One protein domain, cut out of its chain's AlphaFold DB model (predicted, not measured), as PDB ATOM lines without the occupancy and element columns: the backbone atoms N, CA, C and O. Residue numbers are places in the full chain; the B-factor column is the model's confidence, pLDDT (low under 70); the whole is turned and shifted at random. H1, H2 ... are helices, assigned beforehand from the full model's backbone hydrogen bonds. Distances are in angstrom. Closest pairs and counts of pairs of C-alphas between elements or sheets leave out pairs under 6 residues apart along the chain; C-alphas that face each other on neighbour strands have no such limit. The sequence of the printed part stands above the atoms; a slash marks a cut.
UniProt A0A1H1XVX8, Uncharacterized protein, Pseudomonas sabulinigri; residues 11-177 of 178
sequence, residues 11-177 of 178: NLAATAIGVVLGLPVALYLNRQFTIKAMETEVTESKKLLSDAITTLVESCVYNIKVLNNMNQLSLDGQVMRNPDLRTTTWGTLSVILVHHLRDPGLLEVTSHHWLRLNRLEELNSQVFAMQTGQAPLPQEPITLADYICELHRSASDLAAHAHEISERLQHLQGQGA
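AT A GLANCE: This is residues 11 to 177 of the 178 residues of an uncharacterized protein of Pseudomonas sabulinigri (UniProt A0A1H1XVX8). What shape is it? Four helices make an up-and-down bundle, with residues 11 to 44 of H1 sticking out as an arm. Which parts? The printed part, 167 residues with H1 to H4 in order and no named strand, is all helix. It is extended, radius of gyration of the C-alphas 26.7 A, spanning 98 by 31 by 23 A.

HOW THE PARTS SIT: What touches the longest helix? H1, residues 11 to 75, touches H4, residues 144 to 175, with residues 50 to 75 alone; closest are C-alphas Ile 64 and Ala 159, 4.7 A apart. The others? H1 and H2, residues 89 to 100, form a hairpin, as do H4 and H3, residues 104 to 131. O i to N i+4 pairs are within hydrogen-bond range throughout H3 and H4, 59 of 61 in H1, 6 of 8 in H2.

IN THESE COORDINATES: Where does H1 begin? It runs 92.9 A from C-alpha 11 at (86.775, 116.352, 152.495). Where does H4 end? C-alpha 175 is at (135.967, 150.210, 153.409).

THE WHOLE: Long links? H1 to H2 and H3 to H4 are long. Low confidence? Residues 18, 176 and 177 are under 70.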
ATOM      1  N   ASN A  11      86.608 115.022 151.900       71.50
ATOM      2  CA  ASN A  11      86.775 116.352 152.495       71.50
ATOM      3  C   ASN A  11      87.944 116.399 153.489       71.50
ATOM      4  O   ASN A  11      88.732 117.350 153.482       71.50
ATOM      5  N   LEU A  12      88.102 115.354 154.309       74.56
ATOM      6  CA  LEU A  12      89.259 115.201 155.190       74.56
ATOM      7  C   LEU A  12      90.551 115.068 154.372       74.56
ATOM      8  O   LEU A  12      91.532 115.740 154.677       74.56
ATOM      9  N   ALA A  13      90.543 114.263 153.304       72.75
ATOM     10  CA  ALA A  13      91.689 114.093 152.415       72.75
ATOM     11  C   ALA A  13      92.044 115.397 151.689       72.75
ATOM     12  O   ALA A  13      93.212 115.766 151.661       72.75
ATOM     13  N   ALA A  14      91.065 116.142 151.170       72.69
ATOM     14  CA  ALA A  14      91.294 117.436 150.529       72.69
ATOM     15  C   ALA A  14      91.884 118.468 151.503       72.69
ATOM     16  O   ALA A  14      92.817 119.187 151.151       72.69
ATOM     17  N   THR A  15      91.400 118.498 152.748       72.75
ATOM     18  CA  THR A  15      91.929 119.384 153.795       72.75
ATOM     19  C   THR A  15      93.334 118.957 154.221       72.75
ATOM     20  O   THR A  15      94.223 119.796 154.327       72.75
ATOM     21  N   ALA A  16      93.577 117.657 154.403       73.94
ATOM     22  CA  ALA A  16      94.892 117.125 154.750       73.94
ATOM     23  C   ALA A  16      95.914 117.372 153.634       73.94
ATOM     24  O   ALA A  16      97.011 117.842 153.914       73.94
ATOM     25  N   ILE A  17      95.551 117.140 152.370       74.81
ATOM     26  CA  ILE A  17      96.389 117.450 151.202       74.81
ATOM     27  C   ILE A  17      96.627 118.962 151.112       74.81
ATOM     28  O   ILE A  17      97.764 119.393 150.929       74.81
ATOM     29  N   GLY A  18      95.585 119.773 151.305       68.38
ATOM     30  CA  GLY A  18      95.678 121.231 151.331       68.38
ATOM     31  C   GLY A  18      96.601 121.755 152.433       68.38
ATOM     32  O   GLY A  18      97.360 122.684 152.192       68.38
ATOM     33  N   VAL A  19      96.615 121.135 153.614       76.12
ATOM     34  CA  VAL A  19      97.518 121.499 154.718       76.12
ATOM     35  C   VAL A  19      98.938 120.981 154.471       76.12
ATOM     36  O   VAL A  19      99.893 121.738 154.629       76.12
ATOM     37  N   VAL A  20      99.099 119.727 154.039       80.69
ATOM     38  CA  VAL A  20     100.410 119.099 153.792       80.69
ATOM     39  C   VAL A  20     101.153 119.774 152.643       80.69
ATOM     40  O   VAL A  20     102.370 119.902 152.712       80.69
ATOM     41  N   LEU A  21     100.449 120.232 151.606       79.38
ATOM     42  CA  LEU A  21     101.061 120.952 150.487       79.38
ATOM     43  C   LEU A  21     101.043 122.472 150.693       79.38
ATOM     44  O   LEU A  21     102.023 123.148 150.386       79.38
ATOM     45  N   GLY A  22      99.959 123.022 151.240       73.56
ATOM     46  CA  GLY A  22      99.782 124.465 151.398       73.56
ATOM     47  C   GLY A  22     100.632 125.068 152.512       73.56
ATOM     48  O   GLY A  22     101.193 126.144 152.314       73.56
ATOM     49  N   LEU A  23     100.795 124.385 153.653       78.25
ATOM     50  CA  LEU A  23     101.585 124.911 154.772       78.25
ATOM     51  C   LEU A  23     103.080 125.041 154.414       78.25
ATOM     52  O   LEU A  23     103.633 126.120 154.635       78.25
ATOM     53  N   PRO A  24     103.752 124.038 153.806       81.25
ATOM     54  CA  PRO A  24     105.147 124.189 153.395       81.25
ATOM     55  C   PRO A  24     105.344 125.254 152.316       81.25
ATOM     56  O   PRO A  24     106.310 126.009 152.389       81.25
ATOM     57  N   VAL A  25     104.426 125.360 151.346       81.25
ATOM     58  CA  VAL A  25     104.489 126.394 150.300       81.25
ATOM     59  C   VAL A  25     104.318 127.789 150.906       81.25
ATOM     60  O   VAL A  25     105.104 128.682 150.600       81.25
ATOM     61  N   ALA A  26     103.355 127.980 151.813       78.31
ATOM     62  CA  ALA A  26     103.151 129.252 152.501       78.31
ATOM     63  C   ALA A  26     104.359 129.638 153.372       78.31
ATOM     64  O   ALA A  26     104.813 130.780 153.318       78.31
ATOM     65  N   LEU A  27     104.928 128.688 154.125       81.94
ATOM     66  CA  LEU A  27     106.141 128.909 154.919       81.94
ATOM     67  C   LEU A  27     107.351 129.235 154.035       81.94
ATOM     68  O   LEU A  27     108.128 130.130 154.366       81.94
ATOM     69  N   TYR A  28     107.501 128.549 152.900       87.06
ATOM     70  CA  TYR A  28     108.566 128.816 151.936       87.06
ATOM     71  C   TYR A  28     108.445 130.219 151.332       87.06
ATOM     72  O   TYR A  28     109.426 130.963 151.313       87.06
ATOM     73  N   LEU A  29     107.245 130.612 150.893       86.06
ATOM     74  CA  LEU A  29     106.991 131.952 150.367       86.06
ATOM     75  C   LEU A  29     107.230 133.023 151.434       86.06
ATOM     76  O   LEU A  29     107.924 133.997 151.160       86.06
ATOM     77  N   ASN A  30     106.739 132.825 152.660       83.75
ATOM     78  CA  ASN A  30     106.962 133.768 153.756       83.75
ATOM     79  C   ASN A  30     108.460 133.920 154.075       83.75
ATOM     80  O   ASN A  30     108.960 135.031 154.237       83.75
ATOM     81  N   ARG A  31     109.212 132.811 154.067       87.25
ATOM     82  CA  ARG A  31     110.671 132.833 154.234       87.25
ATOM     83  C   ARG A  31     111.356 133.615 153.112       87.25
ATOM     84  O   ARG A  31     112.236 134.416 153.398       87.25
ATOM     85  N   GLN A  32     110.945 133.417 151.860       87.75
ATOM     86  CA  GLN A  32     111.478 134.160 150.714       87.75
ATOM     87  C   GLN A  32     111.175 135.662 150.804       87.75
ATOM     88  O   GLN A  32     112.065 136.479 150.579       87.75
ATOM     89  N   PHE A  33     109.949 136.042 151.178       85.81
ATOM     90  CA  PHE A  33     109.595 137.447 151.395       85.81
ATOM     91  C   PHE A  33     110.397 138.069 152.537       85.81
ATOM     92  O   PHE A  33     110.899 139.175 152.383       85.81
ATOM     93  N   THR A  34     110.579 137.340 153.640       87.00
ATOM     94  CA  THR A  34     111.374 137.806 154.785       87.00
ATOM     95  C   THR A  34     112.835 138.031 154.394       87.00
ATOM     96  O   THR A  34     113.394 139.071 154.722       87.00
ATOM     97  N   ILE A  35     113.443 137.101 153.646       89.06
ATOM     98  CA  ILE A  35     114.828 137.243 153.168       89.06
ATOM     99  C   ILE A  35     114.959 138.473 152.266       89.06
ATOM    100  O   ILE A  35     115.826 139.305 152.500       89.06
ATOM    101  N   LYS A  36     114.061 138.639 151.288       85.25
ATOM    102  CA  LYS A  36     114.081 139.809 150.397       85.25
ATOM    103  C   LYS A  36     113.854 141.126 151.134       85.25
ATOM    104  O   LYS A  36     114.480 142.128 150.792       85.25
ATOM    105  N   ALA A  37     112.965 141.140 152.127       83.19
ATOM    106  CA  ALA A  37     112.733 142.313 152.961       83.19
ATOM    107  C   ALA A  37     113.999 142.682 153.746       83.19
ATOM    108  O   ALA A  37     114.420 143.832 153.696       83.19
ATOM    109  N   MET A  38     114.658 141.696 154.365       85.31
ATOM    110  CA  MET A  38     115.933 141.895 155.064       85.31
ATOM    111  C   MET A  38     117.042 142.386 154.126       85.31
ATOM    112  O   MET A  38     117.778 143.303 154.473       85.31
ATOM    113  N   GLU A  39     117.165 141.809 152.929       88.00
ATOM    114  CA  GLU A  39     118.140 142.259 151.928       88.00
ATOM    115  C   GLU A  39     117.892 143.716 151.523       88.00
ATOM    116  O   GLU A  39     118.828 144.514 151.488       88.00
ATOM    117  N   THR A  40     116.629 144.077 151.284       87.44
ATOM    118  CA  THR A  40     116.238 145.444 150.912       87.44
ATOM    119  C   THR A  40     116.543 146.431 152.035       87.44
ATOM    120  O   THR A  40     117.145 147.471 151.780       87.44
ATOM    121  N   GLU A  41     116.203 146.085 153.278       87.31
ATOM    122  CA  GLU A  41     116.465 146.908 154.462       87.31
ATOM    123  C   GLU A  41     117.969 147.138 154.670       87.31
ATOM    124  O   GLU A  41     118.407 148.262 154.920       87.31
ATOM    125  N   VAL A  42     118.793 146.099 154.493       85.88
ATOM    126  CA  VAL A  42     120.255 146.222 154.579       85.88
ATOM    127  C   VAL A  42     120.797 147.133 153.476       85.88
ATOM    128  O   VAL A  42     121.659 147.971 153.746       85.88
ATOM    129  N   THR A  43     120.318 146.994 152.239       87.75
ATOM    130  CA  THR A  43     120.746 147.852 151.124       87.75
ATOM    131  C   THR A  43     120.332 149.306 151.338       87.75
ATOM    132  O   THR A  43     121.148 150.206 151.133       87.75
ATOM    133  N   GLU A  44     119.099 149.547 151.780       89.56
ATOM    134  CA  GLU A  44     118.591 150.887 152.066       89.56
ATOM    135  C   GLU A  44     119.362 151.540 153.217       89.56
ATOM    136  O   GLU A  44     119.845 152.661 153.073       89.56
ATOM    137  N   SER A  45     119.590 150.811 154.312       87.94
ATOM    138  CA  SER A  45     120.388 151.286 155.444       87.94
ATOM    139  C   SER A  45     121.821 151.655 155.039       87.94
ATOM    140  O   SER A  45     122.315 152.721 155.414       87.94
ATOM    141  N   LYS A  46     122.482 150.822 154.221       89.50
ATOM    142  CA  LYS A  46     123.822 151.127 153.688       89.50
ATOM    143  C   LYS A  46     123.821 152.391 152.836       89.50
ATOM    144  O   LYS A  46     124.735 153.206 152.954       89.50
ATOM    145  N   LYS A  47     122.801 152.562 151.994       91.75
ATOM    146  CA  LYS A  47     122.656 153.750 151.152       91.75
ATOM    147  C   LYS A  47     122.456 155.008 151.999       91.75
ATOM    148  O   LYS A  47     123.191 155.968 151.812       91.75
ATOM    149  N   LEU A  48     121.541 154.975 152.968       92.31
ATOM    150  CA  LEU A  48     121.288 156.097 153.877       92.31
ATOM    151  C   LEU A  48     122.550 156.509 154.642       92.31
ATOM    152  O   LEU A  48     122.846 157.699 154.745       92.31
ATOM    153  N   LEU A  49     123.322 155.536 155.137       93.19
ATOM    154  CA  LEU A  49     124.602 155.810 155.786       93.19
ATOM    155  C   LEU A  49     125.604 156.451 154.812       93.19
ATOM    156  O   LEU A  49     126.238 157.442 155.165       93.19
ATOM    157  N   SER A  50     125.735 155.920 153.593       93.94
ATOM    158  CA  SER A  50     126.628 156.477 152.567       93.94
ATOM    159  C   SER A  50     126.255 157.915 152.191       93.94
ATOM    160  O   SER A  50     127.129 158.780 152.105       93.94
ATOM    161  N   ASP A  51     124.966 158.196 152.002       94.88
ATOM    162  CA  ASP A  51     124.463 159.527 151.651       94.88
ATOM    163  C   ASP A  51     124.689 160.522 152.808       94.88
ATOM    164  O   ASP A  51     125.129 161.658 152.591       94.88
ATOM    165  N   ALA A  52     124.479 160.083 154.056       95.69
ATOM    166  CA  ALA A  52     124.758 160.884 155.248       95.69
ATOM    167  C   ALA A  52     126.258 161.194 155.401       95.69
ATOM    168  O   ALA A  52     126.626 162.343 155.649       95.69
ATOM    169  N   ILE A  53     127.130 160.199 155.208       95.56
ATOM    170  CA  ILE A  53     128.589 160.384 155.231       95.56
ATOM    171  C   ILE A  53     129.020 161.376 154.148       95.56
ATOM    172  O   ILE A  53     129.758 162.315 154.442       95.56
ATOM    173  N   THR A  54     128.514 161.222 152.924       96.31
ATOM    174  CA  THR A  54     128.823 162.121 151.800       96.31
ATOM    175  C   THR A  54     128.442 163.564 152.139       96.31
ATOM    176  O   THR A  54     129.263 164.473 152.027       96.31
ATOM    177  N   THR A  55     127.233 163.770 152.668       97.19
ATOM    178  CA  THR A  55     126.743 165.102 153.060       97.19
ATOM    179  C   THR A  55     127.574 165.721 154.197       97.19
ATOM    180  O   THR A  55     127.822 166.935 154.205       97.19
ATOM    181  N   LEU A  56     128.031 164.913 155.163       96.44
ATOM    182  CA  LEU A  56     128.940 165.375 156.216       96.44
ATOM    183  C   LEU A  56     130.294 165.798 155.653       96.44
ATOM    184  O   LEU A  56     130.770 166.880 155.987       96.44
ATOM    185  N   VAL A  57     130.892 164.977 154.788       97.25
ATOM    186  CA  VAL A  57     132.180 165.266 154.146       97.25
ATOM    187  C   VAL A  57     132.096 166.566 153.353       97.25
ATOM    188  O   VAL A  57     132.934 167.450 153.528       97.25
ATOM    189  N   GLU A  58     131.054 166.739 152.539       97.75
ATOM    190  CA  GLU A  58     130.820 167.986 151.806       97.75
ATOM    191  C   GLU A  58     130.674 169.191 152.741       97.75
ATOM    192  O   GLU A  58     131.186 170.275 152.450       97.75
ATOM    193  N   SER A  59     130.012 169.009 153.885       97.81
ATOM    194  CA  SER A  59     129.867 170.067 154.887       97.81
ATOM    195  C   SER A  59     131.192 170.407 155.570       97.81
ATOM    196  O   SER A  59     131.476 171.588 155.749       97.81
ATOM    197  N   CYS A  60     132.037 169.418 155.883       97.81
ATOM    198  CA  CYS A  60     133.401 169.646 156.366       97.81
ATOM    199  C   CYS A  60     134.219 170.431 155.337       97.81
ATOM    200  O   CYS A  60     134.788 171.464 155.675       97.81
ATOM    201  N   VAL A  61     134.225 170.000 154.072       98.00
ATOM    202  CA  VAL A  61     134.961 170.672 152.985       98.00
ATOM    203  C   VAL A  61     134.492 172.114 152.795       98.00
ATOM    204  O   VAL A  61     135.308 173.011 152.576       98.00
ATOM    205  N   TYR A  62     133.184 172.356 152.886       98.19
ATOM    206  CA  TYR A  62     132.629 173.703 152.842       98.19
ATOM    207  C   TYR A  62     133.087 174.544 154.040       98.19
ATOM    208  O   TYR A  62     133.650 175.624 153.852       98.19
ATOM    209  N   ASN A  63     132.927 174.022 155.258       98.19
ATOM    210  CA  ASN A  63     133.303 174.721 156.483       98.19
ATOM    211  C   ASN A  63     134.804 175.026 156.521       98.19
ATOM    212  O   ASN A  63     135.163 176.127 156.909       98.19
ATOM    213  N   ILE A  64     135.680 174.136 156.038       98.38
ATOM    214  CA  ILE A  64     137.128 174.400 155.922       98.38
ATOM    215  C   ILE A  64     137.391 175.691 155.138       98.38
ATOM    216  O   ILE A  64     138.205 176.509 155.556       98.38
ATOM    217  N   LYS A  65     136.691 175.911 154.018       98.00
ATOM    218  CA  LYS A  65     136.861 177.132 153.212       98.00
ATOM    219  C   LYS A  65     136.434 178.379 153.984       98.00
ATOM    220  O   LYS A  65     137.146 179.380 153.951       98.00
ATOM    221  N   VAL A  66     135.303 178.311 154.685       97.88
ATOM    222  CA  VAL A  66     134.791 179.421 155.503       97.88
ATOM    223  C   VAL A  66     135.734 179.712 156.671       97.88
ATOM    224  O   VAL A  66     136.119 180.858 156.867       97.88
ATOM    225  N   LEU A  67     136.185 178.679 157.382       98.06
ATOM    226  CA  LEU A  67     137.126 178.783 158.498       98.06
ATOM    227  C   LEU A  67     138.472 179.360 158.055       98.06
ATOM    228  O   LEU A  67     139.007 180.230 158.731       98.06
ATOM    229  N   ASN A  68     138.990 178.953 156.895       97.62
ATOM    230  CA  ASN A  68     140.211 179.531 156.334       97.62
ATOM    231  C   ASN A  68     140.043 181.018 155.985       97.62
ATOM    232  O   ASN A  68     140.970 181.797 156.190       97.62
ATOM    233  N   ASN A  69     138.869 181.430 155.501       96.81
ATOM    234  CA  ASN A  69     138.572 182.841 155.258       96.81
ATOM    235  C   ASN A  69     138.468 183.634 156.575       96.81
ATOM    236  O   ASN A  69     139.084 184.685 156.714       96.81
ATOM    237  N   MET A  70     137.764 183.097 157.580       96.56
ATOM    238  CA  MET A  70     137.721 183.686 158.927       96.56
ATOM    239  C   MET A  70     139.130 183.836 159.514       96.56
ATOM    240  O   MET A  70     139.462 184.879 160.071       96.56
ATOM    241  N   ASN A  71     139.968 182.813 159.339       95.06
ATOM    242  CA  ASN A  71     141.357 182.801 159.770       95.06
ATOM    243  C   ASN A  71     142.166 183.931 159.110       95.06
ATOM    244  O   ASN A  71     142.856 184.677 159.800       95.06
ATOM    245  N   GLN A  72     142.033 184.113 157.793       95.62
ATOM    246  CA  GLN A  72     142.691 185.203 157.065       95.62
ATOM    247  C   GLN A  72     142.210 186.581 157.526       95.62
ATOM    248  O   GLN A  72     143.032 187.427 157.856       95.62
ATOM    249  N   LEU A  73     140.897 186.789 157.639       94.19
ATOM    250  CA  LEU A  73     140.340 188.067 158.091       94.19
ATOM    251  C   LEU A  73     140.783 188.422 159.514       94.19
ATOM    252  O   LEU A  73     141.092 189.579 159.792       94.19
ATOM    253  N   SER A  74     140.879 187.427 160.398       93.12
ATOM    254  CA  SER A  74     141.329 187.641 161.775       93.12
ATOM    255  C   SER A  74     142.788 188.104 161.871       93.12
ATOM    256  O   SER A  74     143.106 188.886 162.765       93.12
ATOM    257  N   LEU A  75     143.657 187.707 160.929       91.75
ATOM    258  CA  LEU A  75     145.034 188.217 160.844       91.75
ATOM    259  C   LEU A  75     145.069 189.717 160.530       91.75
ATOM    260  O   LEU A  75     145.935 190.428 161.033       91.75
ATOM    261  N   ASP A  76     144.093 190.202 159.762       92.62
ATOM    262  CA  ASP A  76     143.920 191.621 159.444       92.62
ATOM    263  C   ASP A  76     143.154 192.386 160.547       92.62
ATOM    264  O   ASP A  76     142.816 193.560 160.385       92.62
ATOM    265  N   GLY A  77     142.837 191.727 161.669       89.88
ATOM    266  CA  GLY A  77     142.025 192.288 162.753       89.88
ATOM    267  C   GLY A  77     140.540 192.438 162.404       89.88
ATOM    268  O   GLY A  77     139.803 193.122 163.117       89.88
ATOM    269  N   GLN A  78     140.086 191.823 161.312       91.50
ATOM    270  CA  GLN A  78     138.706 191.866 160.840       91.50
ATOM    271  C   GLN A  78     137.954 190.593 161.228       91.50
ATOM    272  O   GLN A  78     138.541 189.537 161.461       91.50
ATOM    273  N   VAL A  79     136.626 190.677 161.268       93.31
ATOM    274  CA  VAL A  79     135.758 189.511 161.480       93.31
ATOM    275  C   VAL A  79     134.674 189.435 160.419       93.31
ATOM    276  O   VAL A  79     134.254 190.447 159.853       93.31
ATOM    277  N   MET A  80     134.207 188.219 160.133       92.69
ATOM    278  CA  MET A  80     133.148 188.019 159.149       92.69
ATOM    279  C   MET A  80     131.808 188.476 159.709       92.69
ATOM    280  O   MET A  80     131.425 188.138 160.827       92.69
ATOM    281  N   ARG A  81     131.024 189.175 158.892       90.88
ATOM    282  CA  ARG A  81     129.610 189.380 159.190       90.88
ATOM    283  C   ARG A  81     128.849 188.106 158.829       90.88
ATOM    284  O   ARG A  81     128.700 187.828 157.646       90.88
ATOM    285  N   ASN A  82     128.339 187.398 159.837       90.50
ATOM    286  CA  ASN A  82     127.550 186.171 159.686       90.50
ATOM    287  C   ASN A  82     128.273 185.085 158.853       90.50
ATOM    288  O   ASN A  82     127.964 184.917 157.670       90.50
ATOM    289  N   PRO A  83     129.279 184.399 159.425       91.81
ATOM    290  CA  PRO A  83     129.998 183.345 158.725       91.81
ATOM    291  C   PRO A  83     129.023 182.210 158.420       91.81
ATOM    292  O   PRO A  83     128.442 181.626 159.325       91.81
ATOM    293  N   ASP A  84     128.841 181.910 157.137       94.25
ATOM    294  CA  ASP A  84     127.932 180.863 156.671       94.25
ATOM    295  C   ASP A  84     128.526 179.474 156.960       94.25
ATOM    296  O   ASP A  84     129.032 178.799 156.073       94.25
ATOM    297  N   LEU A  85     128.565 179.069 158.229       96.12
ATOM    298  CA  LEU A  85     129.001 177.742 158.648       96.12
ATOM    299  C   LEU A  85     127.814 176.776 158.590       96.12
ATOM    300  O   LEU A  85     126.724 177.060 159.080       96.12
ATOM    301  N   ARG A  86     128.024 175.571 158.051       96.31
ATOM    302  CA  ARG A  86     127.010 174.503 158.023       96.31
ATOM    303  C   ARG A  86     126.885 173.817 159.387       96.31
ATOM    304  O   ARG A  86     127.236 172.644 159.552       96.31
ATOM    305  N   THR A  87     126.412 174.555 160.386       95.25
ATOM    306  CA  THR A  87     126.281 174.106 161.783       95.25
ATOM    307  C   THR A  87     125.091 173.169 162.014       95.25
ATOM    308  O   THR A  87     125.107 172.361 162.943       95.25
ATOM    309  N   THR A  88     124.092 173.186 161.131       95.38
ATOM    310  CA  THR A  88     122.866 172.373 161.240       95.38
ATOM    311  C   THR A  88     122.988 170.966 160.647       95.38
ATOM    312  O   THR A  88     122.145 170.107 160.927       95.38
ATOM    313  N   THR A  89     124.042 170.691 159.866       95.69
ATOM    314  CA  THR A  89     124.237 169.389 159.204       95.69
ATOM    315  C   THR A  89     124.245 168.244 160.214       95.69
ATOM    316  O   THR A  89     123.556 167.242 160.015       95.69
ATOM    317  N   TRP A  90     124.963 168.397 161.332       94.81
ATOM    318  CA  TRP A  90     125.009 167.371 162.375       94.81
ATOM    319  C   TRP A  90     123.636 167.102 162.991       94.81
ATOM    320  O   TRP A  90     123.238 165.949 163.114       94.81
ATOM    321  N   GLY A  91     122.873 168.147 163.321       92.75
ATOM    322  CA  GLY A  91     121.523 167.987 163.872       92.75
ATOM    323  C   GLY A  91     120.604 167.177 162.951       92.75
ATOM    324  O   GLY A  91     119.837 166.349 163.429       92.75
ATOM    325  N   THR A  92     120.752 167.348 161.636       94.56
ATOM    326  CA  THR A  92     119.948 166.645 160.625       94.56
ATOM    327  C   THR A  92     120.369 165.183 160.445       94.56
ATOM    328  O   THR A  92     119.519 164.307 160.309       94.56
ATOM    329  N   LEU A  93     121.675 164.903 160.441       95.19
ATOM    330  CA  LEU A  93     122.209 163.581 160.081       95.19
ATOM    331  C   LEU A  93     122.550 162.698 161.286       95.19
ATOM    332  O   LEU A  93     122.689 161.485 161.129       95.19
ATOM    333  N   SER A  94     122.666 163.273 162.486       93.19
ATOM    334  CA  SER A  94     123.058 162.562 163.712       93.19
ATOM    335  C   SER A  94     122.198 161.332 163.984       93.19
ATOM    336  O   SER A  94     122.737 160.291 164.342       93.19
ATOM    337  N   VAL A  95     120.885 161.406 163.747       93.19
ATOM    338  CA  VAL A  95     119.976 160.268 163.940       93.19
ATOM    339  C   VAL A  95     120.381 159.093 163.050       93.19
ATOM    340  O   VAL A  95     120.523 157.982 163.545       93.19
ATOM    341  N   ILE A  96     120.641 159.327 161.763       92.69
ATOM    342  CA  ILE A  96     121.053 158.277 160.817       92.69
ATOM    343  C   ILE A  96     122.409 157.697 161.244       92.69
ATOM    344  O   ILE A  96     122.589 156.482 161.312       92.69
ATOM    345  N   LEU A  97     123.359 158.567 161.587       91.19
ATOM    346  CA  LEU A  97     124.719 158.166 161.937       91.19
ATOM    347  C   LEU A  97     124.765 157.356 163.233       91.19
ATOM    348  O   LEU A  97     125.422 156.327 163.267       91.19
ATOM    349  N   VAL A  98     124.033 157.756 164.274       92.06
ATOM    350  CA  VAL A  98     124.003 157.035 165.558       92.06
ATOM    351  C   VAL A  98     123.423 155.625 165.408       92.06
ATOM    352  O   VAL A  98     123.861 154.712 166.102       92.06
ATOM    353  N   HIS A  99     122.470 155.420 164.493       89.62
ATOM    354  CA  HIS A  99     121.864 154.102 164.277       89.62
ATOM    355  C   HIS A  99     122.713 153.178 163.391       89.62
ATOM    356  O   HIS A  99     122.640 151.958 163.539       89.62
ATOM    357  N   HIS A 100     123.504 153.731 162.468       89.19
ATOM    358  CA  HIS A 100     124.171 152.937 161.430       89.19
ATOM    359  C   HIS A 100     125.703 152.932 161.515       89.19
ATOM    360  O   HIS A 100     126.331 151.973 161.057       89.19
ATOM    361  N   LEU A 101     126.325 153.950 162.114       89.00
ATOM    362  CA  LEU A 101     127.773 154.034 162.271       89.00
ATOM    363  C   LEU A 101     128.220 153.299 163.541       89.00
ATOM    364  O   LEU A 101     127.816 153.632 164.649       89.00
ATOM    365  N   ARG A 102     129.098 152.303 163.381       87.81
ATOM    366  CA  ARG A 102     129.581 151.451 164.486       87.81
ATOM    367  C   ARG A 102     130.829 151.980 165.203       87.81
ATOM    368  O   ARG A 102     131.330 151.302 166.094       87.81
ATOM    369  N   ASP A 103     131.337 153.148 164.816       91.25
ATOM    370  CA  ASP A 103     132.497 153.789 165.444       91.25
ATOM    371  C   ASP A 103     132.030 154.900 166.407       91.25
ATOM    372  O   ASP A 103     131.781 156.029 165.966       91.25
ATOM    373  N   PRO A 104     131.892 154.614 167.718       92.25
ATOM    374  CA  PRO A 104     131.459 155.612 168.692       92.25
ATOM    375  C   PRO A 104     132.482 156.737 168.874       92.25
ATOM    376  O   PRO A 104     132.090 157.872 169.135       92.25
ATOM    377  N   GLY A 105     133.778 156.455 168.693       94.50
ATOM    378  CA  GLY A 105     134.822 157.469 168.806       94.50
ATOM    379  C   GLY A 105     134.717 158.497 167.687       94.50
ATOM    380  O   GLY A 105     134.829 159.696 167.930       94.50
ATOM    381  N   LEU A 106     134.437 158.056 166.457       93.75
ATOM    382  CA  LEU A 106     134.179 158.986 165.359       93.75
ATOM    383  C   LEU A 106     132.890 159.788 165.570       93.75
ATOM    384  O   LEU A 106     132.890 160.987 165.297       93.75
ATOM    385  N   LEU A 107     131.816 159.175 166.082       94.75
ATOM    386  CA  LEU A 107     130.582 159.899 166.414       94.75
ATOM    387  C   LEU A 107     130.832 161.003 167.448       94.75
ATOM    388  O   LEU A 107     130.375 162.129 167.255       94.75
ATOM    389  N   GLU A 108     131.578 160.703 168.511       96.06
ATOM    390  CA  GLU A 108     131.920 161.670 169.555       96.06
ATOM    391  C   GLU A 108     132.733 162.835 168.983       96.06
ATOM    392  O   GLU A 108     132.324 163.992 169.099       96.06
ATOM    393  N   VAL A 109     133.833 162.532 168.288       96.19
ATOM    394  CA  VAL A 109     134.720 163.532 167.672       96.19
ATOM    395  C   VAL A 109     133.957 164.423 166.687       96.19
ATOM    396  O   VAL A 109     134.090 165.650 166.720       96.19
ATOM    397  N   THR A 110     133.087 163.824 165.869       95.62
ATOM    398  CA  THR A 110     132.216 164.546 164.932       95.62
ATOM    399  C   THR A 110     131.239 165.442 165.698       95.62
ATOM    400  O   THR A 110     131.179 166.639 165.448       95.62
ATOM    401  N   SER A 111     130.536 164.933 166.709       96.56
ATOM    402  CA  SER A 111     129.604 165.748 167.503       96.56
ATOM    403  C   SER A 111     130.286 166.952 168.173       96.56
ATOM    404  O   SER A 111     129.776 168.076 168.132       96.56
ATOM    405  N   HIS A 112     131.489 166.746 168.718       97.06
ATOM    406  CA  HIS A 112     132.286 167.788 169.354       97.06
ATOM    407  C   HIS A 112     132.752 168.843 168.354       97.06
ATOM    408  O   HIS A 112     132.778 170.029 168.685       97.06
ATOM    409  N   HIS A 113     133.087 168.446 167.124       97.75
ATOM    410  CA  HIS A 113     133.440 169.387 166.067       97.75
ATOM    411  C   HIS A 113     132.302 170.377 165.783       97.75
ATOM    412  O   HIS A 113     132.522 171.587 165.826       97.75
ATOM    413  N   TRP A 114     131.075 169.893 165.576       97.81
ATOM    414  CA  TRP A 114     129.931 170.772 165.302       97.81
ATOM    415  C   TRP A 114     129.544 171.635 166.504       97.81
ATOM    416  O   TRP A 114     129.171 172.795 166.330       97.81
ATOM    417  N   LEU A 115     129.689 171.129 167.731       97.31
ATOM    418  CA  LEU A 115     129.521 171.956 168.929       97.31
ATOM    419  C   LEU A 115     130.521 173.122 168.952       97.31
ATOM    420  O   LEU A 115     130.152 174.255 169.258       97.31
ATOM    421  N   ARG A 116     131.787 172.860 168.611       97.88
ATOM    422  CA  ARG A 116     132.824 173.898 168.540       97.88
ATOM    423  C   ARG A 116     132.586 174.891 167.399       97.88
ATOM    424  O   ARG A 116     132.864 176.067 167.599       97.88
ATOM    425  N   LEU A 117     132.037 174.461 166.257       97.88
ATOM    426  CA  LEU A 117     131.632 175.375 165.179       97.88
ATOM    427  C   LEU A 117     130.567 176.375 165.645       97.88
ATOM    428  O   LEU A 117     130.735 177.568 165.418       97.88
ATOM    429  N   ASN A 118     129.526 175.911 166.346       97.25
ATOM    430  CA  ASN A 118     128.496 176.800 166.902       97.25
ATOM    431  C   ASN A 118     129.104 177.834 167.864       97.25
ATOM    432  O   ASN A 118     128.831 179.025 167.761       97.25
ATOM    433  N   ARG A 119     130.009 177.399 168.752       96.88
ATOM    434  CA  ARG A 119     130.716 178.312 169.668       96.88
ATOM    435  C   ARG A 119     131.584 179.335 168.931       96.88
ATOM    436  O   ARG A 119     131.675 180.475 169.370       96.88
ATOM    437  N   LEU A 120     132.230 178.942 167.831       97.25
ATOM    438  CA  LEU A 120     133.008 179.864 167.003       97.25
ATOM    439  C   LEU A 120     132.107 180.894 166.305       97.25
ATOM    440  O   LEU A 120     132.479 182.060 166.210       97.25
ATOM    441  N   GLU A 121     130.929 180.485 165.834       96.50
ATOM    442  CA  GLU A 121     129.938 181.381 165.226       96.50
ATOM    443  C   GLU A 121     129.404 182.409 166.239       96.50
ATOM    444  O   GLU A 121     129.334 183.608 165.942       96.50
ATOM    445  N   GLU A 122     129.110 181.965 167.463       95.75
ATOM    446  CA  GLU A 122     128.742 182.829 168.590       95.75
ATOM    447  C   GLU A 122     129.870 183.810 168.936       95.75
ATOM    448  O   GLU A 122     129.630 185.016 169.029       95.75
ATOM    449  N   LEU A 123     131.110 183.316 169.052       95.31
ATOM    450  CA  LEU A 123     132.301 184.132 169.296       95.31
ATOM    451  C   LEU A 123     132.472 185.196 168.207       95.31
ATOM    452  O   LEU A 123     132.625 186.377 168.513       95.31
ATOM    453  N   ASN A 124     132.398 184.804 166.936       96.12
ATOM    454  CA  ASN A 124     132.500 185.727 165.812       96.12
ATOM    455  C   ASN A 124     131.411 186.805 165.867       96.12
ATOM    456  O   ASN A 124     131.696 187.986 165.675       96.12
ATOM    457  N   SER A 125     130.169 186.412 166.151       95.50
ATOM    458  CA  SER A 125     129.044 187.342 166.280       95.50
ATOM    459  C   SER A 125     129.254 188.330 167.427       95.50
ATOM    460  O   SER A 125     128.980 189.521 167.279       95.50
ATOM    461  N   GLN A 126     129.802 187.858 168.548       93.94
ATOM    462  CA  GLN A 126     130.139 188.696 169.690       93.94
ATOM    463  C   GLN A 126     131.224 189.721 169.333       93.94
ATOM    464  O   GLN A 126     131.050 190.912 169.590       93.94
ATOM    465  N   VAL A 127     132.314 189.284 168.694       93.94
ATOM    466  CA  VAL A 127     133.403 190.178 168.266       93.94
ATOM    467  C   VAL A 127     132.910 191.191 167.238       93.94
ATOM    468  O   VAL A 127     133.222 192.376 167.346       93.94
ATOM    469  N   PHE A 128     132.079 190.764 166.286       95.06
ATOM    470  CA  PHE A 128     131.463 191.661 165.312       95.06
ATOM    471  C   PHE A 128     130.596 192.730 165.992       95.06
ATOM    472  O   PHE A 128     130.685 193.914 165.656       95.06
ATOM    473  N   ALA A 129     129.791 192.344 166.985       94.12
ATOM    474  CA  ALA A 129     128.982 193.286 167.752       94.12
ATOM    475  C   ALA A 129     129.853 194.299 168.520       94.12
ATOM    476  O   ALA A 129     129.527 195.485 168.546       94.12
ATOM    477  N   MET A 130     130.985 193.868 169.088       93.06
ATOM    478  CA  MET A 130     131.941 194.773 169.742       93.06
ATOM    479  C   MET A 130     132.587 195.745 168.742       93.06
ATOM    480  O   MET A 130     132.626 196.947 168.993       93.06
ATOM    481  N   GLN A 131     133.047 195.254 167.585       91.56
ATOM    482  CA  GLN A 131     133.685 196.081 166.549       91.56
ATOM    483  C   GLN A 131     132.735 197.121 165.943       91.56
ATOM    484  O   GLN A 131     133.160 198.211 165.567       91.56
ATOM    485  N   THR A 132     131.444 196.800 165.857       92.62
ATOM    486  CA  THR A 132     130.414 197.696 165.311       92.62
ATOM    487  C   THR A 132     129.770 198.605 166.361       92.62
ATOM    488  O   THR A 132     128.868 199.375 166.030       92.62
ATOM    489  N   GLY A 133     130.212 198.532 167.623       91.06
ATOM    490  CA  GLY A 133     129.660 199.320 168.728       91.06
ATOM    491  C   GLY A 133     128.252 198.898 169.167       91.06
ATOM    492  O   GLY A 133     127.584 199.647 169.873       91.06
ATOM    493  N   GLN A 134     127.787 197.715 168.753       92.31
ATOM    494  CA  GLN A 134     126.504 197.132 169.166       92.31
ATOM    495  C   GLN A 134     126.590 196.416 170.522       92.31
ATOM    496  O   GLN A 134     125.567 196.205 171.172       92.31
ATOM    497  N   ALA A 135     127.798 196.056 170.955       91.19
ATOM    498  CA  ALA A 135     128.088 195.495 172.267       91.19
ATOM    499  C   ALA A 135     129.198 196.305 172.959       91.19
ATOM    500  O   ALA A 135     130.065 196.859 172.276       91.19
ATOM    501  N   PRO A 136     129.196 196.388 174.303       88.06
ATOM    502  CA  PRO A 136     130.274 197.039 175.034       88.06
ATOM    503  C   PRO A 136     131.597 196.299 174.814       88.06
ATOM    504  O   PRO A 136     131.621 195.073 174.681       88.06
ATOM    505  N   LEU A 137     132.701 197.049 174.812       87.44
ATOM    506  CA  LEU A 137     134.031 196.451 174.819       87.44
ATOM    507  C   LEU A 137     134.249 195.660 176.121       87.44
ATOM    508  O   LEU A 137     133.658 196.005 177.153       87.44
ATOM    509  N   PRO A 138     135.090 194.613 176.093       85.31
ATOM    510  CA  PRO A 138     135.389 193.839 177.286       85.31
ATOM    511  C   PRO A 138     136.047 194.724 178.354       85.31
ATOM    512  O   PRO A 138     136.763 195.676 178.040       85.31
ATOM    513  N   GLN A 139     135.791 194.412 179.624       82.00
ATOM    514  CA  GLN A 139     136.482 195.039 180.750       82.00
ATOM    515  C   GLN A 139     137.809 194.306 180.997       82.00
ATOM    516  O   GLN A 139     137.891 193.093 180.792       82.00
ATOM    517  N   GLU A 140     138.839 195.032 181.441       80.88
ATOM    518  CA  GLU A 140     140.144 194.443 181.763       80.88
ATOM    519  C   GLU A 140     140.002 193.244 182.724       80.88
ATOM    520  O   GLU A 140     139.167 193.280 183.635       80.88
ATOM    521  N   PRO A 141     140.793 192.167 182.537       80.50
ATOM    522  CA  PRO A 141     142.053 192.115 181.783       80.50
ATOM    523  C   PRO A 141     141.935 191.685 180.311       80.50
ATOM    524  O   PRO A 141     142.952 191.626 179.630       80.50
ATOM    525  N   ILE A 142     140.739 191.345 179.826       87.50
ATOM    526  CA  ILE A 142     140.562 190.810 178.469       87.50
ATOM    527  C   ILE A 142     140.366 191.974 177.498       87.50
ATOM    528  O   ILE A 142     139.597 192.891 177.765       87.50
ATOM    529  N   THR A 143     141.044 191.936 176.358       91.06
ATOM    530  CA  THR A 143     140.950 192.949 175.305       91.06
ATOM    531  C   THR A 143     140.239 192.400 174.069       91.06
ATOM    532  O   THR A 143     140.154 191.192 173.858       91.06
ATOM    533  N   LEU A 144     139.756 193.287 173.194       91.06
ATOM    534  CA  LEU A 144     139.210 192.889 171.889       91.06
ATOM    535  C   LEU A 144     140.229 192.093 171.051       91.06
ATOM    536  O   LEU A 144     139.846 191.182 170.320       91.06
ATOM    537  N   ALA A 145     141.519 192.414 171.176       91.50
ATOM    538  CA  ALA A 145     142.586 191.694 170.493       91.50
ATOM    539  C   ALA A 145     142.673 190.229 170.953       91.50
ATOM    540  O   ALA A 145     142.866 189.351 170.118       91.50
ATOM    541  N   ASP A 146     142.444 189.946 172.240       93.25
ATOM    542  CA  ASP A 146     142.441 188.573 172.762       93.25
ATOM    543  C   ASP A 146     141.314 187.738 172.145       93.25
ATOM    544  O   ASP A 146     141.527 186.588 171.763       93.25
ATOM    545  N   TYR A 147     140.131 188.332 171.969       93.50
ATOM    546  CA  TYR A 147     139.017 187.669 171.290       93.50
ATOM    547  C   TYR A 147     139.318 187.377 169.813       93.50
ATOM    548  O   TYR A 147     138.965 186.308 169.316       93.50
ATOM    549  N   ILE A 148     139.978 188.301 169.109       94.19
ATOM    550  CA  ILE A 148     140.386 188.100 167.709       94.19
ATOM    551  C   ILE A 148     141.444 186.993 167.615       94.19
ATOM    552  O   ILE A 148     141.338 186.122 166.752       94.19
ATOM    553  N   CYS A 149     142.418 186.968 168.528       95.19
ATOM    554  CA  CYS A 149     143.407 185.893 168.628       95.19
ATOM    555  C   CYS A 149     142.753 184.530 168.905       95.19
ATOM    556  O   CYS A 149     143.134 183.527 168.300       95.19
ATOM    557  N   GLU A 150     141.749 184.477 169.786       95.25
ATOM    558  CA  GLU A 150     140.996 183.249 170.055       95.25
ATOM    559  C   GLU A 150     140.216 182.780 168.823       95.25
ATOM    560  O   GLU A 150     140.210 181.588 168.514       95.25
ATOM    561  N   LEU A 151     139.595 183.714 168.098       95.25
ATOM    562  CA  LEU A 151     138.866 183.439 166.863       95.25
ATOM    563  C   LEU A 151     139.798 182.898 165.775       95.25
ATOM    564  O   LEU A 151     139.471 181.889 165.152       95.25
ATOM    565  N   HIS A 152     140.973 183.508 165.607       96.25
ATOM    566  CA  HIS A 152     142.032 183.051 164.707       96.25
ATOM    567  C   HIS A 152     142.437 181.602 165.010       96.25
ATOM    568  O   HIS A 152     142.319 180.712 164.164       96.25
ATOM    569  N   ARG A 153     142.850 181.345 166.259       96.94
ATOM    570  CA  ARG A 153     143.290 180.019 166.705       96.94
ATOM    571  C   ARG A 153     142.183 178.981 166.544       96.94
ATOM    572  O   ARG A 153     142.410 177.923 165.967       96.94
ATOM    573  N   SER A 154     140.975 179.303 166.999       96.81
ATOM    574  CA  SER A 154     139.831 178.396 166.918       96.81
ATOM    575  C   SER A 154     139.436 178.085 165.476       96.81
ATOM    576  O   SER A 154     139.129 176.931 165.182       96.81
ATOM    577  N   ALA A 155     139.464 179.069 164.572       96.88
ATOM    578  CA  ALA A 155     139.168 178.856 163.158       96.88
ATOM    579  C   ALA A 155     140.204 177.936 162.495       96.88
ATOM    580  O   ALA A 155     139.826 176.983 161.814       96.88
ATOM    581  N   SER A 156     141.495 178.173 162.749       97.31
ATOM    582  CA  SER A 156     142.591 177.330 162.258       97.31
ATOM    583  C   SER A 156     142.486 175.890 162.779       97.31
ATOM    584  O   SER A 156     142.491 174.937 161.995       97.31
ATOM    585  N   ASP A 157     142.313 175.717 164.092       97.75
ATOM    586  CA  ASP A 157     142.185 174.400 164.725       97.75
ATOM    587  C   ASP A 157     140.958 173.638 164.212       97.75
ATOM    588  O   ASP A 157     141.015 172.430 163.974       97.75
ATOM    589  N   LEU A 158     139.829 174.331 164.026       98.00
ATOM    590  CA  LEU A 158     138.618 173.713 163.497       98.00
ATOM    591  C   LEU A 158     138.755 173.348 162.023       98.00
ATOM    592  O   LEU A 158     138.226 172.314 161.629       98.00
ATOM    593  N   ALA A 159     139.481 174.125 161.218       97.50
ATOM    594  CA  ALA A 159     139.736 173.770 159.825       97.50
ATOM    595  C   ALA A 159     140.560 172.475 159.732       97.50
ATOM    596  O   ALA A 159     140.187 171.560 158.996       97.50
ATOM    597  N   ALA A 160     141.623 172.358 160.534       97.62
ATOM    598  CA  ALA A 160     142.422 171.136 160.618       97.62
ATOM    599  C   ALA A 160     141.583 169.940 161.106       97.62
ATOM    600  O   ALA A 160     141.609 168.868 160.505       97.62
ATOM    601  N   HIS A 161     140.769 170.141 162.142       97.19
ATOM    602  CA  HIS A 161     139.909 169.092 162.685       97.19
ATOM    603  C   HIS A 161     138.812 168.645 161.698       97.19
ATOM    604  O   HIS A 161     138.509 167.459 161.602       97.19
ATOM    605  N   ALA A 162     138.228 169.573 160.928       96.88
ATOM    606  CA  ALA A 162     137.281 169.244 159.862       96.88
ATOM    607  C   ALA A 162     137.936 168.396 158.764       96.88
ATOM    608  O   ALA A 162     137.294 167.492 158.228       96.88
ATOM    609  N   HIS A 163     139.200 168.680 158.437       97.62
ATOM    610  CA  HIS A 163     139.952 167.901 157.461       97.62
ATOM    611  C   HIS A 163     140.148 166.459 157.945       97.62
ATOM    612  O   HIS A 163     139.743 165.535 157.244       97.62
ATOM    613  N   GLU A 164     140.624 166.270 159.179       97.00
ATOM    614  CA  GLU A 164     140.794 164.942 159.786       97.00
ATOM    615  C   GLU A 164     139.481 164.138 159.800       97.00
ATOM    616  O   GLU A 164     139.443 162.976 159.389       97.00
ATOM    617  N   ILE A 165     138.375 164.761 160.225       96.31
ATOM    618  CA  ILE A 165     137.054 164.115 160.226       96.31
ATOM    619  C   ILE A 165     136.651 163.710 158.807       96.31
ATOM    620  O   ILE A 165     136.171 162.593 158.605       96.31
ATOM    621  N   SER A 166     136.861 164.586 157.819       96.44
ATOM    622  CA  SER A 166     136.512 164.296 156.428       96.44
ATOM    623  C   SER A 166     137.292 163.104 155.865       96.44
ATOM    624  O   SER A 166     136.686 162.234 155.242       96.44
ATOM    625  N   GLU A 167     138.591 162.999 156.158       96.00
ATOM    626  CA  GLU A 167     139.425 161.875 155.721       96.00
ATOM    627  C   GLU A 167     138.987 160.560 156.376       96.00
ATOM    628  O   GLU A 167     138.834 159.539 155.700       96.00
ATOM    629  N   ARG A 168     138.708 160.580 157.686       95.25
ATOM    630  CA  ARG A 168     138.218 159.398 158.416       95.25
ATOM    631  C   ARG A 168     136.871 158.913 157.883       95.25
ATOM    632  O   ARG A 168     136.672 157.709 157.714       95.25
ATOM    633  N   LEU A 169     135.957 159.836 157.589       93.75
ATOM    634  CA  LEU A 169     134.650 159.534 157.004       93.75
ATOM    635  C   LEU A 169     134.771 158.952 155.586       93.75
ATOM    636  O   LEU A 169     134.116 157.959 155.272       93.75
ATOM    637  N   GLN A 170     135.645 159.515 154.750       93.62
ATOM    638  CA  GLN A 170     135.919 158.993 153.407       93.62
ATOM    639  C   GLN A 170     136.544 157.595 153.444       93.62
ATOM    640  O   GLN A 170     136.168 156.726 152.658       93.62
ATOM    641  N   HIS A 171     137.459 157.343 154.382       92.19
ATOM    642  CA  HIS A 171     138.060 156.024 154.554       92.19
ATOM    643  C   HIS A 171     137.012 154.960 154.918       92.19
ATOM    644  O   HIS A 171     137.020 153.869 154.352       92.19
ATOM    645  N   LEU A 172     136.060 155.288 155.798       88.31
ATOM    646  CA  LEU A 172     134.942 154.394 156.122       88.31
ATOM    647  C   LEU A 172     134.053 154.101 154.911       88.31
ATOM    648  O   LEU A 172     133.629 152.960 154.721       88.31
ATOM    649  N   GLN A 173     133.799 155.107 154.073       86.06
ATOM    650  CA  GLN A 173     133.054 154.922 152.829       86.06
ATOM    651  C   GLN A 173     133.799 153.985 151.863       86.06
ATOM    652  O   GLN A 173     133.178 153.118 151.249       86.06
ATOM    653  N   GLY A 174     135.130 154.103 151.785       81.19
ATOM    654  CA  GLY A 174     135.984 153.219 150.987       81.19
ATOM    655  C   GLY A 174     136.017 151.771 151.488       81.19
ATOM    656  O   GLY A 174     136.004 150.851 150.678       81.19
ATOM    657  N   GLN A 175     135.995 151.552 152.807       75.44
ATOM    658  CA  GLN A 175     135.967 150.210 153.409       75.44
ATOM    659  C   GLN A 175     134.611 149.504 153.270       75.44
ATOM    660  O   GLN A 175     134.557 148.280 153.207       75.44
ATOM    661  N   GLY A 176     133.509 150.260 153.227       59.03
ATOM    662  CA  GLY A 176     132.162 149.712 153.036       59.03
ATOM    663  C   GLY A 176     131.816 149.343 151.588       59.03
ATOM    664  O   GLY A 176     130.759 148.749 151.361       59.03
ATOM    665  N   ALA A 177     132.670 149.703 150.622       48.25
ATOM    666  CA  ALA A 177     132.489 149.444 149.191       48.25
ATOM    667  C   ALA A 177     133.191 148.161 148.691       48.25
ATOM    668  O   ALA A 177     133.043 147.805 147.520       48.25
TER     669      ALA A 177